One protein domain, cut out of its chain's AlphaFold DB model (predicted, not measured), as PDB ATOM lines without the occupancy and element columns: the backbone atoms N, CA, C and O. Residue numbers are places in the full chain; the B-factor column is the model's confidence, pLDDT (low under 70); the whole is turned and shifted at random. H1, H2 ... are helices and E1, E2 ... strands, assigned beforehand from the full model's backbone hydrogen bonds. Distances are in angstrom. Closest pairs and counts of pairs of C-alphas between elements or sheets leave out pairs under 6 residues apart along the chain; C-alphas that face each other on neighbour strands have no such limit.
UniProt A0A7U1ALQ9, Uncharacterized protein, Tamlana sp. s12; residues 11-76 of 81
ATOM      1  N   ARG A  11     146.252 157.602 107.703       89.06
ATOM      2  CA  ARG A  11     146.975 158.829 108.036       89.06
ATOM      3  C   ARG A  11     147.599 159.468 106.800       89.06
ATOM      4  O   ARG A  11     147.814 158.778 105.797       89.06
ATOM      5  N   PRO A  12     147.919 160.771 106.859       89.69
ATOM      6  CA  PRO A  12     148.735 161.406 105.838       89.69
ATOM      7  C   PRO A  12     150.053 160.652 105.648       89.69
ATOM      8  O   PRO A  12     150.678 160.200 106.619       89.69
ATOM      9  N   ILE A  13     150.468 160.509 104.392       91.75
ATOM     10  CA  ILE A  13     151.773 159.935 104.078       91.75
ATOM     11  C   ILE A  13     152.881 160.910 104.493       91.75
ATOM     12  O   ILE A  13     152.758 162.127 104.328       91.75
ATOM     13  N   THR A  14     153.983 160.393 105.026       93.19
ATOM     14  CA  THR A  14     155.172 161.215 105.280       93.19
ATOM     15  C   THR A  14     155.979 161.417 103.997       93.19
ATOM     16  O   THR A  14     155.897 160.633 103.048       93.19
ATOM     17  N   SER A  15     156.830 162.446 103.957       93.50
ATOM     18  CA  SER A  15     157.688 162.699 102.792       93.50
ATOM     19  C   SER A  15     158.633 161.534 102.479       93.50
ATOM     20  O   SER A  15     158.902 161.271 101.310       93.50
ATOM     21  N   LEU A  16     159.129 160.824 103.500       94.25
ATOM     22  CA  LEU A  16     159.986 159.652 103.307       94.25
ATOM     23  C   LEU A  16     159.213 158.508 102.643       94.25
ATOM     24  O   LEU A  16     159.658 157.980 101.627       94.25
ATOM     25  N   GLU A  17     158.048 158.163 103.186       94.38
ATOM     26  CA  GLU A  17     157.190 157.103 102.649       94.38
ATOM     27  C   GLU A  17     156.784 157.383 101.212       94.38
ATOM     28  O   GLU A  17     156.891 156.503 100.367       94.38
ATOM     29  N   CYS A  18     156.398 158.624 100.914       93.75
ATOM     30  CA  CYS A  18     156.020 159.020  99.565       93.75
ATOM     31  C   CYS A  18     157.160 158.766  98.567       93.75
ATOM     32  O   CYS A  18     156.949 158.140  97.529       93.75
ATOM     33  N   ARG A  19     158.399 159.155  98.905       95.06
ATOM     34  CA  ARG A  19     159.563 158.912  98.033       95.06
ATOM     35  C   ARG A  19     159.845 157.419  97.846       95.06
ATOM     36  O   ARG A  19     160.128 157.000  96.727       95.06
ATOM     37  N   VAL A  20     159.745 156.628  98.913       95.25
ATOM     38  CA  VAL A  20     159.952 155.172  98.858       95.25
ATOM     39  C   VAL A  20     158.863 154.489  98.028       95.25
ATOM     40  O   VAL A  20     159.170 153.649  97.186       95.25
ATOM     41  N   PHE A  21     157.601 154.879  98.198       94.69
ATOM     42  CA  PHE A  21     156.464 154.264  97.510       94.69
ATOM     43  C   PHE A  21     156.445 154.615  96.023       94.69
ATOM     44  O   PHE A  21     156.145 153.756  95.196       94.69
ATOM     45  N   ILE A  22     156.819 155.848  95.669       92.88
ATOM     46  CA  ILE A  22     157.018 156.249  94.273       92.88
ATOM     47  C   ILE A  22     158.149 155.427  93.646       92.88
ATOM     48  O   ILE A  22     157.989 154.918  92.540       92.88
ATOM     49  N   TYR A  23     159.271 155.252  94.350       92.69
ATOM     50  CA  TYR A  23     160.383 154.435  93.864       92.69
ATOM     51  C   TYR A  23     159.968 152.977  93.615       92.69
ATOM     52  O   TYR A  23     160.184 152.461  92.519       92.69
ATOM     53  N   LEU A  24     159.309 152.342  94.588       92.94
ATOM     54  CA  LEU A  24     158.806 150.972  94.459       92.94
ATOM     55  C   LEU A  24     157.761 150.841  93.342       92.94
ATOM     56  O   LEU A  24     157.788 149.871  92.588       92.94
ATOM     57  N   HIS A  25     156.880 151.833  93.183       92.06
ATOM     58  CA  HIS A  25     155.917 151.865  92.084       92.06
ATOM     59  C   HIS A  25     156.597 151.975  90.714       92.06
ATOM     60  O   HIS A  25     156.209 151.280  89.780       92.06
ATOM     61  N   MET A  26     157.621 152.823  90.575       89.56
ATOM     62  CA  MET A  26     158.384 152.898  89.328       89.56
ATOM     63  C   MET A  26     159.054 151.556  89.034       89.56
ATOM     64  O   MET A  26     158.882 151.022  87.942       89.56
ATOM     65  N   LEU A  27     159.756 150.974  90.010       88.19
ATOM     66  CA  LEU A  27     160.401 149.672  89.837       88.19
ATOM     67  C   LEU A  27     159.414 148.595  89.385       88.19
ATOM     68  O   LEU A  27     159.679 147.926  88.390       88.19
ATOM     69  N   SER A  28     158.247 148.486  90.026       88.25
ATOM     70  CA  SER A  28     157.266 147.454  89.674       88.25
ATOM     71  C   SER A  28     156.746 147.570  88.235       88.25
ATOM     72  O   SER A  28     156.382 146.559  87.632       88.25
ATOM     73  N   LYS A  29     156.753 148.774  87.644       86.44
ATOM     74  CA  LYS A  29     156.423 148.983  86.225       86.44
ATOM     75  C   LYS A  29     157.557 148.567  85.286       86.44
ATOM     76  O   LYS A  29     157.272 148.097  84.186       86.44
ATOM     77  N   TYR A  30     158.815 148.758  85.686       81.81
ATOM     78  CA  TYR A  30     159.971 148.585  84.802       81.81
ATOM     79  C   TYR A  30     160.605 147.197  84.866       81.81
ATOM     80  O   TYR A  30     160.983 146.670  83.820       81.81
ATOM     81  N   THR A  31     160.747 146.597  86.049       68.12
ATOM     82  CA  THR A  31     161.591 145.402  86.192       68.12
ATOM     83  C   THR A  31     160.853 144.083  85.967       68.12
ATOM     84  O   THR A  31     161.513 143.081  85.722       68.12
ATOM     85  N   LYS A  32     159.506 144.035  85.992       63.00
ATOM     86  CA  LYS A  32     158.720 142.771  86.064       63.00
ATOM     87  C   LYS A  32     159.225 141.802  87.159       63.00
ATOM     88  O   LYS A  32     158.898 140.618  87.128       63.00
ATOM     89  N   GLU A  33     160.045 142.291  88.084       60.94
ATOM     90  CA  GLU A  33     160.739 141.487  89.078       60.94
ATOM     91  C   GLU A  33     159.871 141.274  90.308       60.94
ATOM     92  O   GLU A  33     158.913 142.002  90.581       60.94
ATOM     93  N   ASP A  34     160.259 140.252  91.059       72.00
ATOM     94  CA  ASP A  34     159.700 139.958  92.358       72.00
ATOM     95  C   ASP A  34     159.984 141.108  93.343       72.00
ATOM     96  O   ASP A  34     161.104 141.309  93.818       72.00
ATOM     97  N   MET A  35     158.938 141.872  93.662       83.44
ATOM     98  CA  MET A  35     159.016 142.993  94.596       83.44
ATOM     99  C   MET A  35     159.217 142.539  96.052       83.44
ATOM    100  O   MET A  35     159.607 143.370  96.874       83.44
ATOM    101  N   PHE A  36     159.008 141.256  96.392       78.06
ATOM    102  CA  PHE A  36     159.187 140.737  97.756       78.06
ATOM    103  C   PHE A  36     160.646 140.833  98.240       78.06
ATOM    104  O   PHE A  36     160.888 140.921  99.442       78.06
ATOM    105  N   GLY A  37     161.620 140.894  97.325       85.44
ATOM    106  CA  GLY A  37     163.051 141.004  97.637       85.44
ATOM    107  C   GLY A  37     163.620 142.427  97.658       85.44
ATOM    108  O   GLY A  37     164.833 142.583  97.766       85.44
ATOM    109  N   MET A  38     162.796 143.474  97.532       90.38
ATOM    110  CA  MET A  38     163.290 144.843  97.289       90.38
ATOM    111  C   MET A  38     163.752 145.608  98.538       90.38
ATOM    112  O   MET A  38     164.344 146.685  98.415       90.38
ATOM    113  N   ALA A  39     163.528 145.075  99.741       93.00
ATOM    114  CA  ALA A  39     163.870 145.761 100.986       93.00
ATOM    115  C   ALA A  39     165.361 146.161 101.094       93.00
ATOM    116  O   ALA A  39     165.621 147.313 101.442       93.00
ATOM    117  N   PRO A  40     166.354 145.325 100.714       93.94
ATOM    118  CA  PRO A  40     167.763 145.727 100.727       93.94
ATOM    119  C   PRO A  40     168.080 146.888  99.773       93.94
ATOM    120  O   PRO A  40     168.878 147.765 100.105       93.94
ATOM    121  N   ALA A  41     167.442 146.935  98.598       92.25
ATOM    122  CA  ALA A  41     167.631 148.028  97.645       92.25
ATOM    123  C   ALA A  41     167.072 149.349  98.196       92.25
ATOM    124  O   ALA A  41     167.721 150.392  98.085       92.25
ATOM    125  N   VAL A  42     165.905 149.299  98.846       93.75
ATOM    126  CA  VAL A  42     165.320 150.452  99.548       93.75
ATOM    127  C   VAL A  42     166.209 150.892 100.717       93.75
ATOM    128  O   VAL A  42     166.494 152.081 100.841       93.75
ATOM    129  N   ALA A  43     166.690 149.956 101.541       96.25
ATOM    130  CA  ALA A  43     167.564 150.253 102.676       96.25
ATOM    131  C   ALA A  43     168.825 151.012 102.234       96.25
ATOM    132  O   ALA A  43     169.127 152.082 102.766       96.25
ATOM    133  N   ASN A  44     169.501 150.505 101.199       95.56
ATOM    134  CA  ASN A  44     170.714 151.113 100.659       95.56
ATOM    135  C   ASN A  44     170.447 152.488 100.032       95.56
ATOM    136  O   ASN A  44     171.167 153.442 100.321       95.56
ATOM    137  N   LEU A  45     169.411 152.613  99.193       95.38
ATOM    138  CA  LEU A  45     169.133 153.853  98.461       95.38
ATOM    139  C   LEU A  45     168.692 154.998  99.383       95.38
ATOM    140  O   LEU A  45     169.054 156.152  99.156       95.38
ATOM    141  N   PHE A  46     167.906 154.687 100.415       95.50
ATOM    142  CA  PHE A  46     167.348 155.684 101.332       95.50
ATOM    143  C   PHE A  46     168.137 155.818 102.641       95.50
ATOM    144  O   PHE A  46     167.719 156.579 103.514       95.50
ATOM    145  N   MET A  47     169.271 155.117 102.771       96.44
ATOM    146  CA  MET A  47     170.112 155.086 103.976       96.44
ATOM    147  C   MET A  47     169.293 154.759 105.236       96.44
ATOM    148  O   MET A  47     169.360 155.457 106.249       96.44
ATOM    149  N   LEU A  48     168.473 153.710 105.147       94.88
ATOM    150  CA  LEU A  48     167.599 153.255 106.226       94.88
ATOM    151  C   LEU A  48     168.106 151.933 106.815       94.88
ATOM    152  O   LEU A  48     168.674 151.119 106.086       94.88
ATOM    153  N   PRO A  49     167.841 151.673 108.105       96.88
ATOM    154  CA  PRO A  49     167.909 150.324 108.656       96.88
ATOM    155  C   PRO A  49     167.059 149.335 107.838       96.88
ATOM    156  O   PRO A  49     166.002 149.705 107.316       96.88
ATOM    157  N   LEU A  50     167.525 148.087 107.713       95.12
ATOM    158  CA  LEU A  50     166.879 147.072 106.873       95.12
ATOM    159  C   LEU A  50     165.448 146.762 107.334       95.12
ATOM    160  O   LEU A  50     164.544 146.740 106.508       95.12
ATOM    161  N   ASP A  51     165.228 146.631 108.638       94.19
ATOM    162  CA  ASP A  51     163.917 146.427 109.267       94.19
ATOM    163  C   ASP A  51     162.924 147.544 108.909       94.19
ATOM    164  O   ASP A  51     161.753 147.309 108.603       94.19
ATOM    165  N   LYS A  52     163.397 148.794 108.868       93.19
ATOM    166  CA  LYS A  52     162.573 149.928 108.444       93.19
ATOM    167  C   LYS A  52     162.239 149.858 106.955       93.19
ATOM    168  O   LYS A  52     161.121 150.201 106.570       93.19
ATOM    169  N   ALA A  53     163.178 149.428 106.118       94.94
ATOM    170  CA  ALA A  53     162.940 149.247 104.690       94.94
ATOM    171  C   ALA A  53     161.961 148.095 104.404       94.94
ATOM    172  O   ALA A  53     161.083 148.251 103.556       94.94
ATOM    173  N   GLU A  54     162.055 146.986 105.142       93.44
ATOM    174  CA  GLU A  54     161.097 145.873 105.098       93.44
ATOM    175  C   GLU A  54     159.691 146.345 105.475       93.44
ATOM    176  O   GLU A  54     158.738 146.114 104.729       93.44
ATOM    177  N   ASN A  55     159.568 147.100 106.569       92.12
ATOM    178  CA  ASN A  55     158.293 147.687 106.977       92.12
ATOM    179  C   ASN A  55     157.711 148.609 105.900       92.12
ATOM    180  O   ASN A  55     156.522 148.532 105.601       92.12
ATOM    181  N   LEU A  56     158.532 149.457 105.276       93.56
ATOM    182  CA  LEU A  56     158.081 150.330 104.191       93.56
ATOM    183  C   LEU A  56     157.654 149.545 102.946       93.56
ATOM    184  O   LEU A  56     156.669 149.919 102.311       93.56
ATOM    185  N   LEU A  57     158.346 148.454 102.611       93.62
ATOM    186  CA  LEU A  57     157.958 147.572 101.512       93.62
ATOM    187  C   LEU A  57     156.602 146.910 101.787       93.62
ATOM    188  O   LEU A  57     155.723 146.933 100.929       93.62
ATOM    189  N   VAL A  58     156.400 146.379 102.994       91.25
ATOM    190  CA  VAL A  58     155.116 145.794 103.414       91.25
ATOM    191  C   VAL A  58     154.004 146.842 103.376       91.25
ATOM    192  O   VAL A  58     152.932 146.590 102.826       91.25
ATOM    193  N   GLN A  59     154.262 148.040 103.899       90.94
ATOM    194  CA  GLN A  59     153.301 149.142 103.870       90.94
ATOM    195  C   GLN A  59     152.948 149.548 102.437       90.94
ATOM    196  O   GLN A  59     151.777 149.808 102.159       90.94
ATOM    197  N   TRP A  60     153.914 149.554 101.519       92.62
ATOM    198  CA  TRP A  60     153.663 149.798 100.101       92.62
ATOM    199  C   TRP A  60     152.819 148.692  99.463       92.62
ATOM    200  O   TRP A  60     151.879 149.010  98.744       92.62
ATOM    201  N   LEU A  61     153.094 147.414  99.750       90.00
ATOM    202  CA  LEU A  61     152.301 146.286  99.236       90.00
ATOM    203  C   LEU A  61     150.839 146.362  99.698       90.00
ATOM    204  O   LEU A  61     149.925 146.141  98.908       90.00
ATOM    205  N   ILE A  62     150.615 146.722 100.964       89.25
ATOM    206  CA  ILE A  62     149.274 146.910 101.537       89.25
ATOM    207  C   ILE A  62     148.567 148.109 100.899       89.25
ATOM    208  O   ILE A  62     147.369 148.056 100.622       89.25
ATOM    209  N   ASN A  63     149.306 149.192 100.666       90.38
ATOM    210  CA  ASN A  63     148.786 150.446 100.133       90.38
ATOM    211  C   ASN A  63     148.981 150.587  98.624       90.38
ATOM    212  O   ASN A  63     148.933 151.709  98.121       90.38
ATOM    213  N   PHE A  64     149.229 149.490  97.905       89.00
ATOM    214  CA  PHE A  64     149.604 149.560  96.502       89.00
ATOM    215  C   PHE A  64     148.509 150.248  95.690       89.00
ATOM    216  O   PHE A  64     147.326 149.909  95.778       89.00
ATOM    217  N   ARG A  65     148.923 151.218  94.875       84.31
ATOM    218  CA  ARG A  65     148.035 151.944  93.975       84.31
ATOM    219  C   ARG A  65     148.562 151.880  92.554       84.31
ATOM    220  O   ARG A  65     149.726 152.182  92.291       84.31
ATOM    221  N   GLU A  66     147.681 151.503  91.632       83.81
ATOM    222  CA  GLU A  66     148.015 151.363  90.213       83.81
ATOM    223  C   GLU A  66     148.341 152.697  89.531       83.81
ATOM    224  O   GLU A  66     149.112 152.704  88.569       83.81
ATOM    225  N   ASP A  67     147.781 153.798  90.044       84.50
ATOM    226  CA  ASP A  67     147.987 155.172  89.571       84.50
ATOM    227  C   ASP A  67     149.234 155.851  90.167       84.50
ATOM    228  O   ASP A  67     149.598 156.950  89.747       84.50
ATOM    229  N   GLY A  68     149.889 155.213  91.145       80.56
ATOM    230  CA  GLY A  68     151.075 155.737  91.821       80.56
ATOM    231  C   GLY A  68     150.824 156.951  92.726       80.56
ATOM    232  O   GLY A  68     151.793 157.581  93.157       80.56
ATOM    233  N   GLN A  69     149.569 157.299  93.031       85.06
ATOM    234  CA  GLN A  69     149.242 158.472  93.847       85.06
ATOM    235  C   GLN A  69     149.020 158.112  95.317       85.06
ATOM    236  O   GLN A  69     147.972 157.593  95.704       85.06
ATOM    237  N   TYR A  70     149.977 158.477  96.167       82.62
ATOM    238  CA  TYR A  70     149.921 158.221  97.605       82.62
ATOM    239  C   TYR A  70     149.701 159.530  98.375       82.62
ATOM    240  O   TYR A  70     150.646 160.265  98.636       82.62
ATOM    241  N   ALA A  71     148.447 159.843  98.718       82.50
ATOM    242  CA  ALA A  71     148.096 160.993  99.568       82.50
ATOM    243  C   ALA A  71     147.894 160.585 101.039       82.50
ATOM    244  O   ALA A  71     148.283 161.296 101.967       82.50
ATOM    245  N   SER A  72     147.314 159.407 101.248       85.62
ATOM    246  CA  SER A  72     147.108 158.785 102.550       85.62
ATOM    247  C   SER A  72     147.466 157.308 102.480       85.62
ATOM    248  O   SER A  72     147.364 156.680 101.422       85.62
ATOM    249  N   VAL A  73     147.897 156.769 103.617       85.75
ATOM    250  CA  VAL A  73     148.238 155.355 103.775       85.75
ATOM    251  C   VAL A  73     147.390 154.753 104.885       85.75
ATOM    252  O   VAL A  73     147.204 155.360 105.941       85.75
ATOM    253  N   TYR A  74     146.846 153.575 104.613       84.25
ATOM    254  CA  TYR A  74     146.259 152.688 105.596       84.25
ATOM    255  C   TYR A  74     147.377 152.085 106.437       84.25
ATOM    256  O   TYR A  74     148.288 151.452 105.897       84.25
ATOM    257  N   VAL A  75     147.294 152.267 107.750       78.50
ATOM    258  CA  VAL A  75     148.215 151.648 108.700       78.50
ATOM    259  C   VAL A  75     147.432 150.590 109.476       78.50
ATOM    260  O   VAL A  75     146.541 150.936 110.255       78.50
ATOM    261  N   PRO A  76     147.716 149.291 109.275       69.81
ATOM    262  CA  PRO A  76     147.123 148.250 110.102       69.81
ATOM    263  C   PRO A  76     147.537 148.454 111.562       69.81
ATOM    264  O   PRO A  76     148.721 148.633 111.837       69.81
TER     265      PRO A  76
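Overview. This is residues 11 to 76 of the 81 residues of an uncharacterized protein of Tamlana sp. s12 (UniProt A0A7U1ALQ9). Three helices, H1, H2 and H3, stand in a compact triangle at steep angles to one another, and the short strand E1 lies near one end of H3, paired with residues 11 to 12. The printed part has 66 residues, with three named helices and one named strand in the order H1, H2, H3, E1 along the chain; helices hold 37 and the strand 3 of the 40 residues in named elements, and the class is mostly helix. The radius of gyration of the C-alphas is 10.9 A, and the spans are 26 by 25 by 19 A.

Along the chain. H1, residues 15 to 30, begins at C-alpha 15 (157.688, 162.699, 102.792) and measures 23.0 A. H2 is residues 39 to 46. H3, residues 50 to 62, measures 18.4 A. E1, residues 72 to 74, ends at C-alpha 74 (146.259, 152.688, 105.596).

Arrangement. H3 touches H1 through residues 56 to 60 and 17 to 24; the closest C-alphas, Phe 21 and Trp 60, are 5.9 A apart. H2 and H3 touch, about perpendicular at 73 degrees, closest at C-alphas 39 and 54, 5.0 A. In H1, H2 and H3 every O i to N i+4 pair is within hydrogen-bond range. E1 pairs with no named strand.

Size, cuts and confidence. The printed part has no cut and no long link. Residues 31 to 33 and 76 are under pLDDT 70.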